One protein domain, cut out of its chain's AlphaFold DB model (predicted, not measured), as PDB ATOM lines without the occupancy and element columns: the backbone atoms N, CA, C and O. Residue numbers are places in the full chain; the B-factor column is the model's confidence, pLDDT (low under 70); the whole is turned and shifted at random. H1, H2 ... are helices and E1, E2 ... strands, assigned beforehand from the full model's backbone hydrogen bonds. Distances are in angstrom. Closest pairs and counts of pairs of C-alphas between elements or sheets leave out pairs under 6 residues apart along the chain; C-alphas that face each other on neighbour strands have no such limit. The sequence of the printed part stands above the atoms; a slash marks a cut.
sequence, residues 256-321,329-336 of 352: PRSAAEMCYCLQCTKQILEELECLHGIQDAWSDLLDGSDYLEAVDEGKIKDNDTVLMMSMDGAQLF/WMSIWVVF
ATOM      1  N   PRO A 256     -14.193 -31.221  50.609       91.56
ATOM      2  CA  PRO A 256     -14.843 -29.908  50.627       91.56
ATOM      3  C   PRO A 256     -13.895 -28.735  50.408       91.56
ATOM      4  O   PRO A 256     -14.238 -27.768  49.730       91.56
ATOM      5  N   ARG A 257     -12.688 -28.813  50.978       91.75
ATOM      6  CA  ARG A 257     -11.675 -27.776  50.786       91.75
ATOM      7  C   ARG A 257     -11.231 -27.706  49.326       91.75
ATOM      8  O   ARG A 257     -11.172 -26.619  48.766       91.75
ATOM      9  N   SER A 258     -10.904 -28.848  48.731       90.69
ATOM     10  CA  SER A 258     -10.451 -28.917  47.343       90.69
ATOM     11  C   SER A 258     -11.570 -28.566  46.366       90.69
ATOM     12  O   SER A 258     -11.320 -27.829  45.424       90.69
ATOM     13  N   ALA A 259     -12.805 -28.987  46.635       92.56
ATOM     14  CA  ALA A 259     -13.985 -28.587  45.876       92.56
ATOM     15  C   ALA A 259     -14.202 -27.064  45.899       92.56
ATOM     16  O   ALA A 259     -14.487 -26.476  44.864       92.56
ATOM     17  N   ALA A 260     -14.008 -26.408  47.050       93.75
ATOM     18  CA  ALA A 260     -14.072 -24.948  47.133       93.75
ATOM     19  C   ALA A 260     -12.944 -24.269  46.337       93.75
ATOM     20  O   ALA A 260     -13.178 -23.252  45.690       93.75
ATOM     21  N   GLU A 261     -11.733 -24.835  46.359       93.88
ATOM     22  CA  GLU A 261     -10.605 -24.354  45.549       93.88
ATOM     23  C   GLU A 261     -10.849 -24.540  44.042       93.88
ATOM     24  O   GLU A 261     -10.370 -23.712  43.277       93.88
ATOM     25  N   MET A 262     -11.610 -25.566  43.631       94.00
ATOM     26  CA  MET A 262     -12.043 -25.809  42.242       94.00
ATOM     27  C   MET A 262     -13.114 -24.815  41.750       94.00
ATOM     28  O   MET A 262     -13.432 -24.774  40.570       94.00
ATOM     29  N   CYS A 263     -13.686 -23.981  42.624       94.25
ATOM     30  CA  CYS A 263     -14.613 -22.930  42.197       94.25
ATOM     31  C   CYS A 263     -13.902 -21.658  41.707       94.25
ATOM     32  O   CYS A 263     -14.591 -20.692  41.375       94.25
ATOM     33  N   TYR A 264     -12.563 -21.617  41.688       94.12
ATOM     34  CA  TYR A 264     -11.811 -20.407  41.343       94.12
ATOM     35  C   TYR A 264     -12.130 -19.926  39.926       94.12
ATOM     36  O   TYR A 264     -12.445 -18.752  39.761       94.12
ATOM     37  N   CYS A 265     -12.143 -20.830  38.938       93.25
ATOM     38  CA  CYS A 265     -12.457 -20.479  37.550       93.25
ATOM     39  C   CYS A 265     -13.819 -19.777  37.448       93.25
ATOM     40  O   CYS A 265     -13.890 -18.621  37.048       93.25
ATOM     41  N   LEU A 266     -14.879 -20.412  37.957       94.31
ATOM     42  CA  LEU A 266     -16.227 -19.842  37.976       94.31
ATOM     43  C   LEU A 266     -16.307 -18.476  38.682       94.31
ATOM     44  O   LEU A 266     -17.021 -17.581  38.231       94.31
ATOM     45  N   GLN A 267     -15.626 -18.330  39.822       94.38
ATOM     46  CA  GLN A 267     -15.630 -17.090  40.603       94.38
ATOM     47  C   GLN A 267     -14.935 -15.953  39.850       94.38
ATOM     48  O   GLN A 267     -15.490 -14.858  39.767       94.38
ATOM     49  N   CYS A 268     -13.762 -16.223  39.278       93.44
ATOM     50  CA  CYS A 268     -13.010 -15.257  38.487       93.44
ATOM     51  C   CYS A 268     -13.777 -14.842  37.236       93.44
ATOM     52  O   CYS A 268     -13.906 -13.651  36.988       93.44
ATOM     53  N   THR A 269     -14.365 -15.787  36.504       93.81
ATOM     54  CA  THR A 269     -15.146 -15.481  35.298       93.81
ATOM     55  C   THR A 269     -16.323 -14.564  35.607       93.81
ATOM     56  O   THR A 269     -16.532 -13.578  34.907       93.81
ATOM     57  N   LYS A 270     -17.054 -14.816  36.701       93.12
ATOM     58  CA  LYS A 270     -18.144 -13.929  37.143       93.12
ATOM     59  C   LYS A 270     -17.644 -12.525  37.463       93.12
ATOM     60  O   LYS A 270     -18.253 -11.556  37.027       93.12
ATOM     61  N   GLN A 271     -16.522 -12.421  38.172       92.31
ATOM     62  CA  GLN A 271     -15.922 -11.130  38.495       92.31
ATOM     63  C   GLN A 271     -15.473 -10.371  37.235       92.31
ATOM     64  O   GLN A 271     -15.779  -9.191  37.105       92.31
ATOM     65  N   ILE A 272     -14.794 -11.040  36.299       91.81
ATOM     66  CA  ILE A 272     -14.306 -10.430  35.054       91.81
ATOM     67  C   ILE A 272     -15.478  -9.900  34.222       91.81
ATOM     68  O   ILE A 272     -15.443  -8.758  33.771       91.81
ATOM     69  N   LEU A 273     -16.546 -10.689  34.061       90.81
ATOM     70  CA  LEU A 273     -17.730 -10.259  33.312       90.81
ATOM     71  C   LEU A 273     -18.425  -9.057  33.975       90.81
ATOM     72  O   LEU A 273     -18.761  -8.096  33.285       90.81
ATOM     73  N   GLU A 274     -18.577  -9.055  35.305       90.69
ATOM     74  CA  GLU A 274     -19.129  -7.909  36.051       90.69
ATOM     75  C   GLU A 274     -18.272  -6.636  35.892       90.69
ATOM     76  O   GLU A 274     -18.802  -5.528  35.749       90.69
ATOM     77  N   GLU A 275     -16.944  -6.775  35.901       89.12
ATOM     78  CA  GLU A 275     -16.007  -5.665  35.703       89.12
ATOM     79  C   GLU A 275     -16.079  -5.108  34.273       89.12
ATOM     80  O   GLU A 275     -16.179  -3.890  34.097       89.12
ATOM     81  N   LEU A 276     -16.116  -5.978  33.260       88.31
ATOM     82  CA  LEU A 276     -16.262  -5.586  31.856       88.31
ATOM     83  C   LEU A 276     -17.592  -4.868  31.598       88.31
ATOM     84  O   LEU A 276     -17.611  -3.852  30.899       88.31
ATOM     85  N   GLU A 277     -18.691  -5.328  32.199       87.88
ATOM     86  CA  GLU A 277     -19.980  -4.631  32.130       87.88
ATOM     87  C   GLU A 277     -19.894  -3.214  32.724       87.88
ATOM     88  O   GLU A 277     -20.390  -2.253  32.130       87.88
ATOM     89  N   CYS A 278     -19.226  -3.054  33.872       86.25
ATOM     90  CA  CYS A 278     -19.067  -1.756  34.532       86.25
ATOM     91  C   CYS A 278     -18.153  -0.791  33.759       86.25
ATOM     92  O   CYS A 278     -18.368   0.425  33.788       86.25
ATOM     93  N   LEU A 279     -17.132  -1.320  33.082       83.38
ATOM     94  CA  LEU A 279     -16.107  -0.551  32.373       83.38
ATOM     95  C   LEU A 279     -16.401  -0.373  30.873       83.38
ATOM     96  O   LEU A 279     -15.563   0.158  30.148       83.38
ATOM     97  N   HIS A 280     -17.598  -0.748  30.405       81.38
ATOM     98  CA  HIS A 280     -17.993  -0.719  28.988       81.38
ATOM     99  C   HIS A 280     -17.035  -1.510  28.076       81.38
ATOM    100  O   HIS A 280     -16.673  -1.048  26.995       81.38
ATOM    101  N   GLY A 281     -16.616  -2.693  28.526       75.75
ATOM    102  CA  GLY A 281     -15.738  -3.597  27.784       75.75
ATOM    103  C   GLY A 281     -14.249  -3.259  27.869       75.75
ATOM    104  O   GLY A 281     -13.452  -3.874  27.168       75.75
ATOM    105  N   ILE A 282     -13.850  -2.292  28.703       76.94
ATOM    106  CA  ILE A 282     -12.436  -1.980  28.927       76.94
ATOM    107  C   ILE A 282     -11.888  -2.889  30.028       76.94
ATOM    108  O   ILE A 282     -12.360  -2.856  31.161       76.94
ATOM    109  N   GLN A 283     -10.865  -3.672  29.692       76.94
ATOM    110  CA  GLN A 283     -10.147  -4.513  30.641       76.94
ATOM    111  C   GLN A 283      -8.915  -3.783  31.183       76.94
ATOM    112  O   GLN A 283      -7.929  -3.577  30.474       76.94
ATOM    113  N   ASP A 284      -8.969  -3.405  32.458       73.00
ATOM    114  CA  ASP A 284      -7.915  -2.618  33.109       73.00
ATOM    115  C   ASP A 284      -6.792  -3.482  33.718       73.00
ATOM    116  O   ASP A 284      -5.705  -2.973  34.013       73.00
ATOM    117  N   ALA A 285      -7.021  -4.787  33.908       78.31
ATOM    118  CA  ALA A 285      -6.063  -5.706  34.514       78.31
ATOM    119  C   ALA A 285      -6.087  -7.093  33.856       78.31
ATOM    120  O   ALA A 285      -7.136  -7.598  33.474       78.31
ATOM    121  N   TRP A 286      -4.901  -7.699  33.775       83.50
ATOM    122  CA  TRP A 286      -4.671  -9.053  33.272       83.50
ATOM    123  C   TRP A 286      -3.834  -9.796  34.308       83.50
ATOM    124  O   TRP A 286      -2.723  -9.372  34.641       83.50
ATOM    125  N   SER A 287      -4.377 -10.870  34.861       82.06
ATOM    126  CA  SER A 287      -3.861 -11.547  36.051       82.06
ATOM    127  C   SER A 287      -3.656 -13.047  35.850       82.06
ATOM    128  O   SER A 287      -2.682 -13.604  36.364       82.06
ATOM    129  N   ASP A 288      -4.523 -13.693  35.075       86.25
ATOM    130  CA  ASP A 288      -4.513 -15.125  34.813       86.25
ATOM    131  C   ASP A 288      -4.989 -15.433  33.381       86.25
ATOM    132  O   ASP A 288      -5.377 -14.551  32.628       86.25
ATOM    133  N   LEU A 289      -4.965 -16.705  32.982       87.00
ATOM    134  CA  LEU A 289      -5.435 -17.158  31.671       87.00
ATOM    135  C   LEU A 289      -6.928 -16.863  31.435       87.00
ATOM    136  O   LEU A 289      -7.337 -16.673  30.296       87.00
ATOM    137  N   LEU A 290      -7.720 -16.794  32.507       90.38
ATOM    138  CA  LEU A 290      -9.163 -16.523  32.456       90.38
ATOM    139  C   LEU A 290      -9.487 -15.100  31.973       90.38
ATOM    140  O   LEU A 290     -10.609 -14.832  31.567       90.38
ATOM    141  N   ASP A 291      -8.499 -14.206  31.996       90.44
ATOM    142  CA  ASP A 291      -8.599 -12.857  31.444       90.44
ATOM    143  C   ASP A 291      -8.535 -12.847  29.904       90.44
ATOM    144  O   ASP A 291      -8.836 -11.828  29.292       90.44
ATOM    145  N   GLY A 292      -8.123 -13.958  29.280       91.25
ATOM    146  CA  GLY A 292      -7.941 -14.114  27.836       91.25
ATOM    147  C   GLY A 292      -9.231 -13.982  27.026       91.25
ATOM    148  O   GLY A 292     -10.239 -14.598  27.371       91.25
ATOM    149  N   SER A 293      -9.168 -13.272  25.895       90.19
ATOM    150  CA  SER A 293     -10.291 -13.135  24.951       90.19
ATOM    151  C   SER A 293     -10.848 -14.487  24.515       90.19
ATOM    152  O   SER A 293     -12.052 -14.687  24.597       90.19
ATOM    153  N   ASP A 294      -9.980 -15.437  24.158       92.19
ATOM    154  CA  ASP A 294     -10.385 -16.765  23.679       92.19
ATOM    155  C   ASP A 294     -11.198 -17.533  24.733       92.19
ATOM    156  O   ASP A 294     -12.134 -18.264  24.413       92.19
ATOM    157  N   TYR A 295     -10.842 -17.369  26.013       94.06
ATOM    158  CA  TYR A 295     -11.574 -17.983  27.117       94.06
ATOM    159  C   TYR A 295     -12.929 -17.299  27.325       94.06
ATOM    160  O   TYR A 295     -13.947 -17.980  27.436       94.06
ATOM    161  N   LEU A 296     -12.949 -15.964  27.371       93.31
ATOM    162  CA  LEU A 296     -14.166 -15.187  27.607       93.31
ATOM    163  C   LEU A 296     -15.179 -15.343  26.468       93.31
ATOM    164  O   LEU A 296     -16.367 -15.502  26.734       93.31
ATOM    165  N   GLU A 297     -14.714 -15.370  25.222       93.56
ATOM    166  CA  GLU A 297     -15.540 -15.645  24.047       93.56
ATOM    167  C   GLU A 297     -16.137 -17.056  24.118       93.56
ATOM    168  O   GLU A 297     -17.345 -17.220  23.973       93.56
ATOM    169  N   ALA A 298     -15.339 -18.069  24.474       94.38
ATOM    170  CA  ALA A 298     -15.845 -19.429  24.650       94.38
ATOM    171  C   ALA A 298     -16.897 -19.545  25.774       94.38
ATOM    172  O   ALA A 298     -17.802 -20.382  25.692       94.38
ATOM    173  N   VAL A 299     -16.800 -18.726  26.826       94.50
ATOM    174  CA  VAL A 299     -17.837 -18.622  27.865       94.50
ATOM    175  C   VAL A 299     -19.095 -17.941  27.316       94.50
ATOM    176  O   VAL A 299     -20.191 -18.468  27.511       94.50
ATOM    177  N   ASP A 300     -18.956 -16.816  26.608       92.56
ATOM    178  CA  ASP A 300     -20.078 -16.062  26.023       92.56
ATOM    179  C   ASP A 300     -20.868 -16.896  24.998       92.56
ATOM    180  O   ASP A 300     -22.098 -16.964  25.032       92.56
ATOM    181  N   GLU A 301     -20.162 -17.651  24.157       94.94
ATOM    182  CA  GLU A 301     -20.744 -18.584  23.188       94.94
ATOM    183  C   GLU A 301     -21.350 -19.843  23.842       94.94
ATOM    184  O   GLU A 301     -21.965 -20.675  23.166       94.94
ATOM    185  N   GLY A 302     -21.171 -20.029  25.154       93.38
ATOM    186  CA  GLY A 302     -21.655 -21.190  25.901       93.38
ATOM    187  C   GLY A 302     -20.904 -22.495  25.607       93.38
ATOM    188  O   GLY A 302     -21.416 -23.575  25.934       93.38
ATOM    189  N   LYS A 303     -19.707 -22.413  25.002       93.00
ATOM    190  CA  LYS A 303     -18.779 -23.547  24.820       93.00
ATOM    191  C   LYS A 303     -18.239 -24.028  26.167       93.00
ATOM    192  O   LYS A 303     -18.044 -25.227  26.340       93.00
ATOM    193  N   ILE A 304     -18.044 -23.105  27.110       94.50
ATOM    194  CA  ILE A 304     -17.671 -23.379  28.502       94.50
ATOM    195  C   ILE A 304     -18.840 -22.989  29.410       94.50
ATOM    196  O   ILE A 304     -19.313 -21.855  29.372       94.50
ATOM    197  N   LYS A 305     -19.313 -23.924  30.238       94.25
ATOM    198  CA  LYS A 305     -20.423 -23.720  31.188       94.25
ATOM    199  C   LYS A 305     -19.924 -23.642  32.628       94.25
ATOM    200  O   LYS A 305     -18.859 -24.152  32.953       94.25
ATOM    201  N   ASP A 306     -20.769 -23.127  33.525       91.12
ATOM    202  CA  ASP A 306     -20.475 -22.966  34.963       91.12
ATOM    203  C   ASP A 306     -19.969 -24.233  35.684       91.12
ATOM    204  O   ASP A 306     -19.307 -24.118  36.713       91.12
ATOM    205  N   ASN A 307     -20.315 -25.424  35.187       89.31
ATOM    206  CA  ASN A 307     -19.955 -26.708  35.800       89.31
ATOM    207  C   ASN A 307     -18.862 -27.464  35.025       89.31
ATOM    208  O   ASN A 307     -18.544 -28.599  35.386       89.31
ATOM    209  N   ASP A 308     -18.329 -26.879  33.952       93.00
ATOM    210  CA  ASP A 308     -17.262 -27.495  33.174       93.00
ATOM    211  C   ASP A 308     -15.913 -27.247  33.858       93.00
ATOM    212  O   ASP A 308     -15.649 -26.169  34.382       93.00
ATOM    213  N   THR A 309     -15.048 -28.263  33.854       92.75
ATOM    214  CA  THR A 309     -13.666 -28.140  34.340       92.75
ATOM    215  C   THR A 309     -12.762 -27.744  33.180       92.75
ATOM    216  O   THR A 309     -12.758 -28.398  32.137       92.75
ATOM    217  N   VAL A 310     -11.962 -26.700  33.372       93.44
ATOM    218  CA  VAL A 310     -11.062 -26.138  32.367       93.44
ATOM    219  C   VAL A 310      -9.656 -26.691  32.580       93.44
ATOM    220  O   VAL A 310      -9.017 -26.491  33.618       93.44
ATOM    221  N   LEU A 311      -9.153 -27.391  31.566       92.06
ATOM    222  CA  LEU A 311      -7.845 -28.035  31.593       92.06
ATOM    223  C   LEU A 311      -6.954 -27.512  30.469       92.06
ATOM    224  O   LEU A 311      -7.396 -27.377  29.332       92.06
ATOM    225  N   MET A 312      -5.668 -27.340  30.759       89.69
ATOM    226  CA  MET A 312      -4.635 -27.315  29.723       89.69
ATOM    227  C   MET A 312      -3.958 -28.670  29.651       89.69
ATOM    228  O   MET A 312      -3.417 -29.152  30.648       89.69
ATOM    229  N   MET A 313      -3.938 -29.244  28.452       86.50
ATOM    230  CA  MET A 313      -3.107 -30.394  28.130       86.50
ATOM    231  C   MET A 313      -1.797 -29.915  27.511       86.50
ATOM    232  O   MET A 313      -1.802 -29.184  26.525       86.50
ATOM    233  N   SER A 314      -0.672 -30.364  28.050       82.81
ATOM    234  CA  SER A 314       0.636 -30.228  27.417       82.81
ATOM    235  C   SER A 314       1.211 -31.617  27.180       82.81
ATOM    236  O   SER A 314       1.260 -32.439  28.093       82.81
ATOM    237  N   MET A 315       1.613 -31.893  25.945       74.38
ATOM    238  CA  MET A 315       2.260 -33.143  25.556       74.38
ATOM    239  C   MET A 315       3.630 -32.786  24.993       74.38
ATOM    240  O   MET A 315       3.708 -32.116  23.967       74.38
ATOM    241  N   ASP A 316       4.696 -33.203  25.671       62.84
ATOM    242  CA  ASP A 316       6.065 -33.046  25.176       62.84
ATOM    243  C   ASP A 316       6.883 -34.312  25.472       62.84
ATOM    244  O   ASP A 316       6.652 -35.029  26.452       62.84
ATOM    245  N   GLY A 317       7.852 -34.604  24.609       58.62
ATOM    246  CA  GLY A 317       8.795 -35.699  24.795       58.62
ATOM    247  C   GLY A 317       9.854 -35.324  25.829       58.62
ATOM    248  O   GLY A 317      10.908 -34.799  25.481       58.62
ATOM    249  N   ALA A 318       9.614 -35.611  27.109       53.47
ATOM    250  CA  ALA A 318      10.581 -35.324  28.168       53.47
ATOM    251  C   ALA A 318      11.527 -36.512  28.438       53.47
ATOM    252  O   ALA A 318      11.118 -37.580  28.897       53.47
ATOM    253  N   GLN A 319      12.836 -36.319  28.232       53.09
ATOM    254  CA  GLN A 319      13.854 -37.290  28.648       53.09
ATOM    255  C   GLN A 319      14.154 -37.142  30.151       53.09
ATOM    256  O   GLN A 319      15.008 -36.357  30.559       53.09
ATOM    257  N   LEU A 320      13.477 -37.935  30.988       55.47
ATOM    258  CA  LEU A 320      13.584 -37.869  32.457       55.47
ATOM    259  C   LEU A 320      14.949 -38.293  33.036       55.47
ATOM    260  O   LEU A 320      15.248 -38.008  34.196       55.47
ATOM    261  N   PHE A 321      15.802 -38.960  32.256       55.31
ATOM    262  CA  PHE A 321      17.091 -39.468  32.725       55.31
ATOM    263  C   PHE A 321      18.254 -38.975  31.865       55.31
ATOM    264  O   PHE A 321      18.309 -39.228  30.665       55.31
ATOM    265  N   TRP A 329       6.470 -41.330  27.523       64.50
ATOM    266  CA  TRP A 329       5.864 -40.080  27.074       64.50
ATOM    267  C   TRP A 329       5.086 -39.466  28.234       64.50
ATOM    268  O   TRP A 329       4.350 -40.170  28.925       64.50
ATOM    269  N   MET A 330       5.246 -38.163  28.450       69.00
ATOM    270  CA  MET A 330       4.546 -37.452  29.514       69.00
ATOM    271  C   MET A 330       3.491 -36.534  28.912       69.00
ATOM    272  O   MET A 330       3.793 -35.692  28.069       69.00
ATOM    273  N   SER A 331       2.259 -36.675  29.390       73.94
ATOM    274  CA  SER A 331       1.243 -35.636  29.270       73.94
ATOM    275  C   SER A 331       1.084 -34.949  30.622       73.94
ATOM    276  O   SER A 331       1.151 -35.577  31.681       73.94
ATOM    277  N   ILE A 332       0.924 -33.635  30.586       82.12
ATOM    278  CA  ILE A 332       0.708 -32.796  31.755       82.12
ATOM    279  C   ILE A 332      -0.674 -32.181  31.612       82.12
ATOM    280  O   ILE A 332      -0.965 -31.515  30.620       82.12
ATOM    281  N   TRP A 333      -1.499 -32.379  32.633       87.31
ATOM    282  CA  TRP A 333      -2.777 -31.700  32.782       87.31
ATOM    283  C   TRP A 333      -2.632 -30.603  33.832       87.31
ATOM    284  O   TRP A 333      -2.256 -30.877  34.975       87.31
ATOM    285  N   VAL A 334      -2.925 -29.362  33.457       89.06
ATOM    286  CA  VAL A 334      -3.031 -28.242  34.398       89.06
ATOM    287  C   VAL A 334      -4.505 -27.912  34.580       89.06
ATOM    288  O   VAL A 334      -5.206 -27.659  33.607       89.06
ATOM    289  N   VAL A 335      -4.958 -27.929  35.832       92.06
ATOM    290  CA  VAL A 335      -6.347 -27.659  36.217       92.06
ATOM    291  C   VAL A 335      -6.504 -26.166  36.507       92.06
ATOM    292  O   VAL A 335      -5.983 -25.689  37.518       92.06
ATOM    293  N   PHE A 336      -7.181 -25.429  35.622       92.62
ATOM    294  CA  PHE A 336      -7.384 -23.980  35.757       92.62
ATOM    295  C   PHE A 336      -8.538 -23.600  36.682       92.62
ATOM    296  O   PHE A 336      -8.620 -22.460  37.127       92.62
TER     297      PHE A 336
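AT A GLANCE: This is residues 256 to 321 and 329 to 336 of the 352 residues of an uncharacterized protein of Paxillus involutus ATCC 200175 (UniProt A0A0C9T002). A ribbon of two strands, E1 and E2, makes one end of a long, loose shape; towards the other end lies the long helix H2, with the short helix H3 near it and crosswise to it, while H1, residues 256 to 261, sticks out free. Residues 279 to 292, with no named element, join H2 to H3. The printed part has 74 residues, with three named helices and two named strands in the order H1, H2, H3, E1, E2 along the chain; the class is mixed, helices and strands, and the sheet, E1 - E2, is antiparallel. It is loose, with a radius of gyration of the C-alphas of 15.3 A, and elongated, spanning 52 by 30 by 22 A.

IN THESE COORDINATES: Find C-alpha 311 at (-7.845, -28.035, 31.593); from there E1 runs 16.1 A to residue 316. E2, residues 330 to 335, also 16.1 A, ends at C-alpha 335 at (-6.347, -27.659, 36.217). H3 is residues 293 to 300, 10.3 A. H2 is residues 264 to 278, 21.1 A. H1, residues 256 to 261, 8.6 A, begins at (-14.843, -29.908, 50.627).

HOW THE PARTS SIT: Look first at E1 and E2, antiparallel at 161 degrees: N 312 and O 334 are 2.9 A apart, and N 332 and O 314 2.8 A, both within hydrogen-bond range. H2 is apart from both strands, and H3 is apart from E2. H2 and H3 are close but not clearly touching, about perpendicular at 89 degrees; their closest C-alphas, of Thr 269 and Leu 296, are 7.8 A apart. H1 and H2 meet only through their tight link. In H1, H2 and H3 every O i to N i+4 pair is within hydrogen-bond range.

THE WHOLE: The C-alphas farthest apart, of His 280 and Phe 321, are 52.4 A apart. Residues 322 to 328 are not printed, and C-alphas 321 and 329 are 12.6 A apart across this cut, which lies in the link from E1 to E2. The link from H2 to H3 is long. The model's pLDDT is under 70 at residues 316 to 321 and 329 to 330.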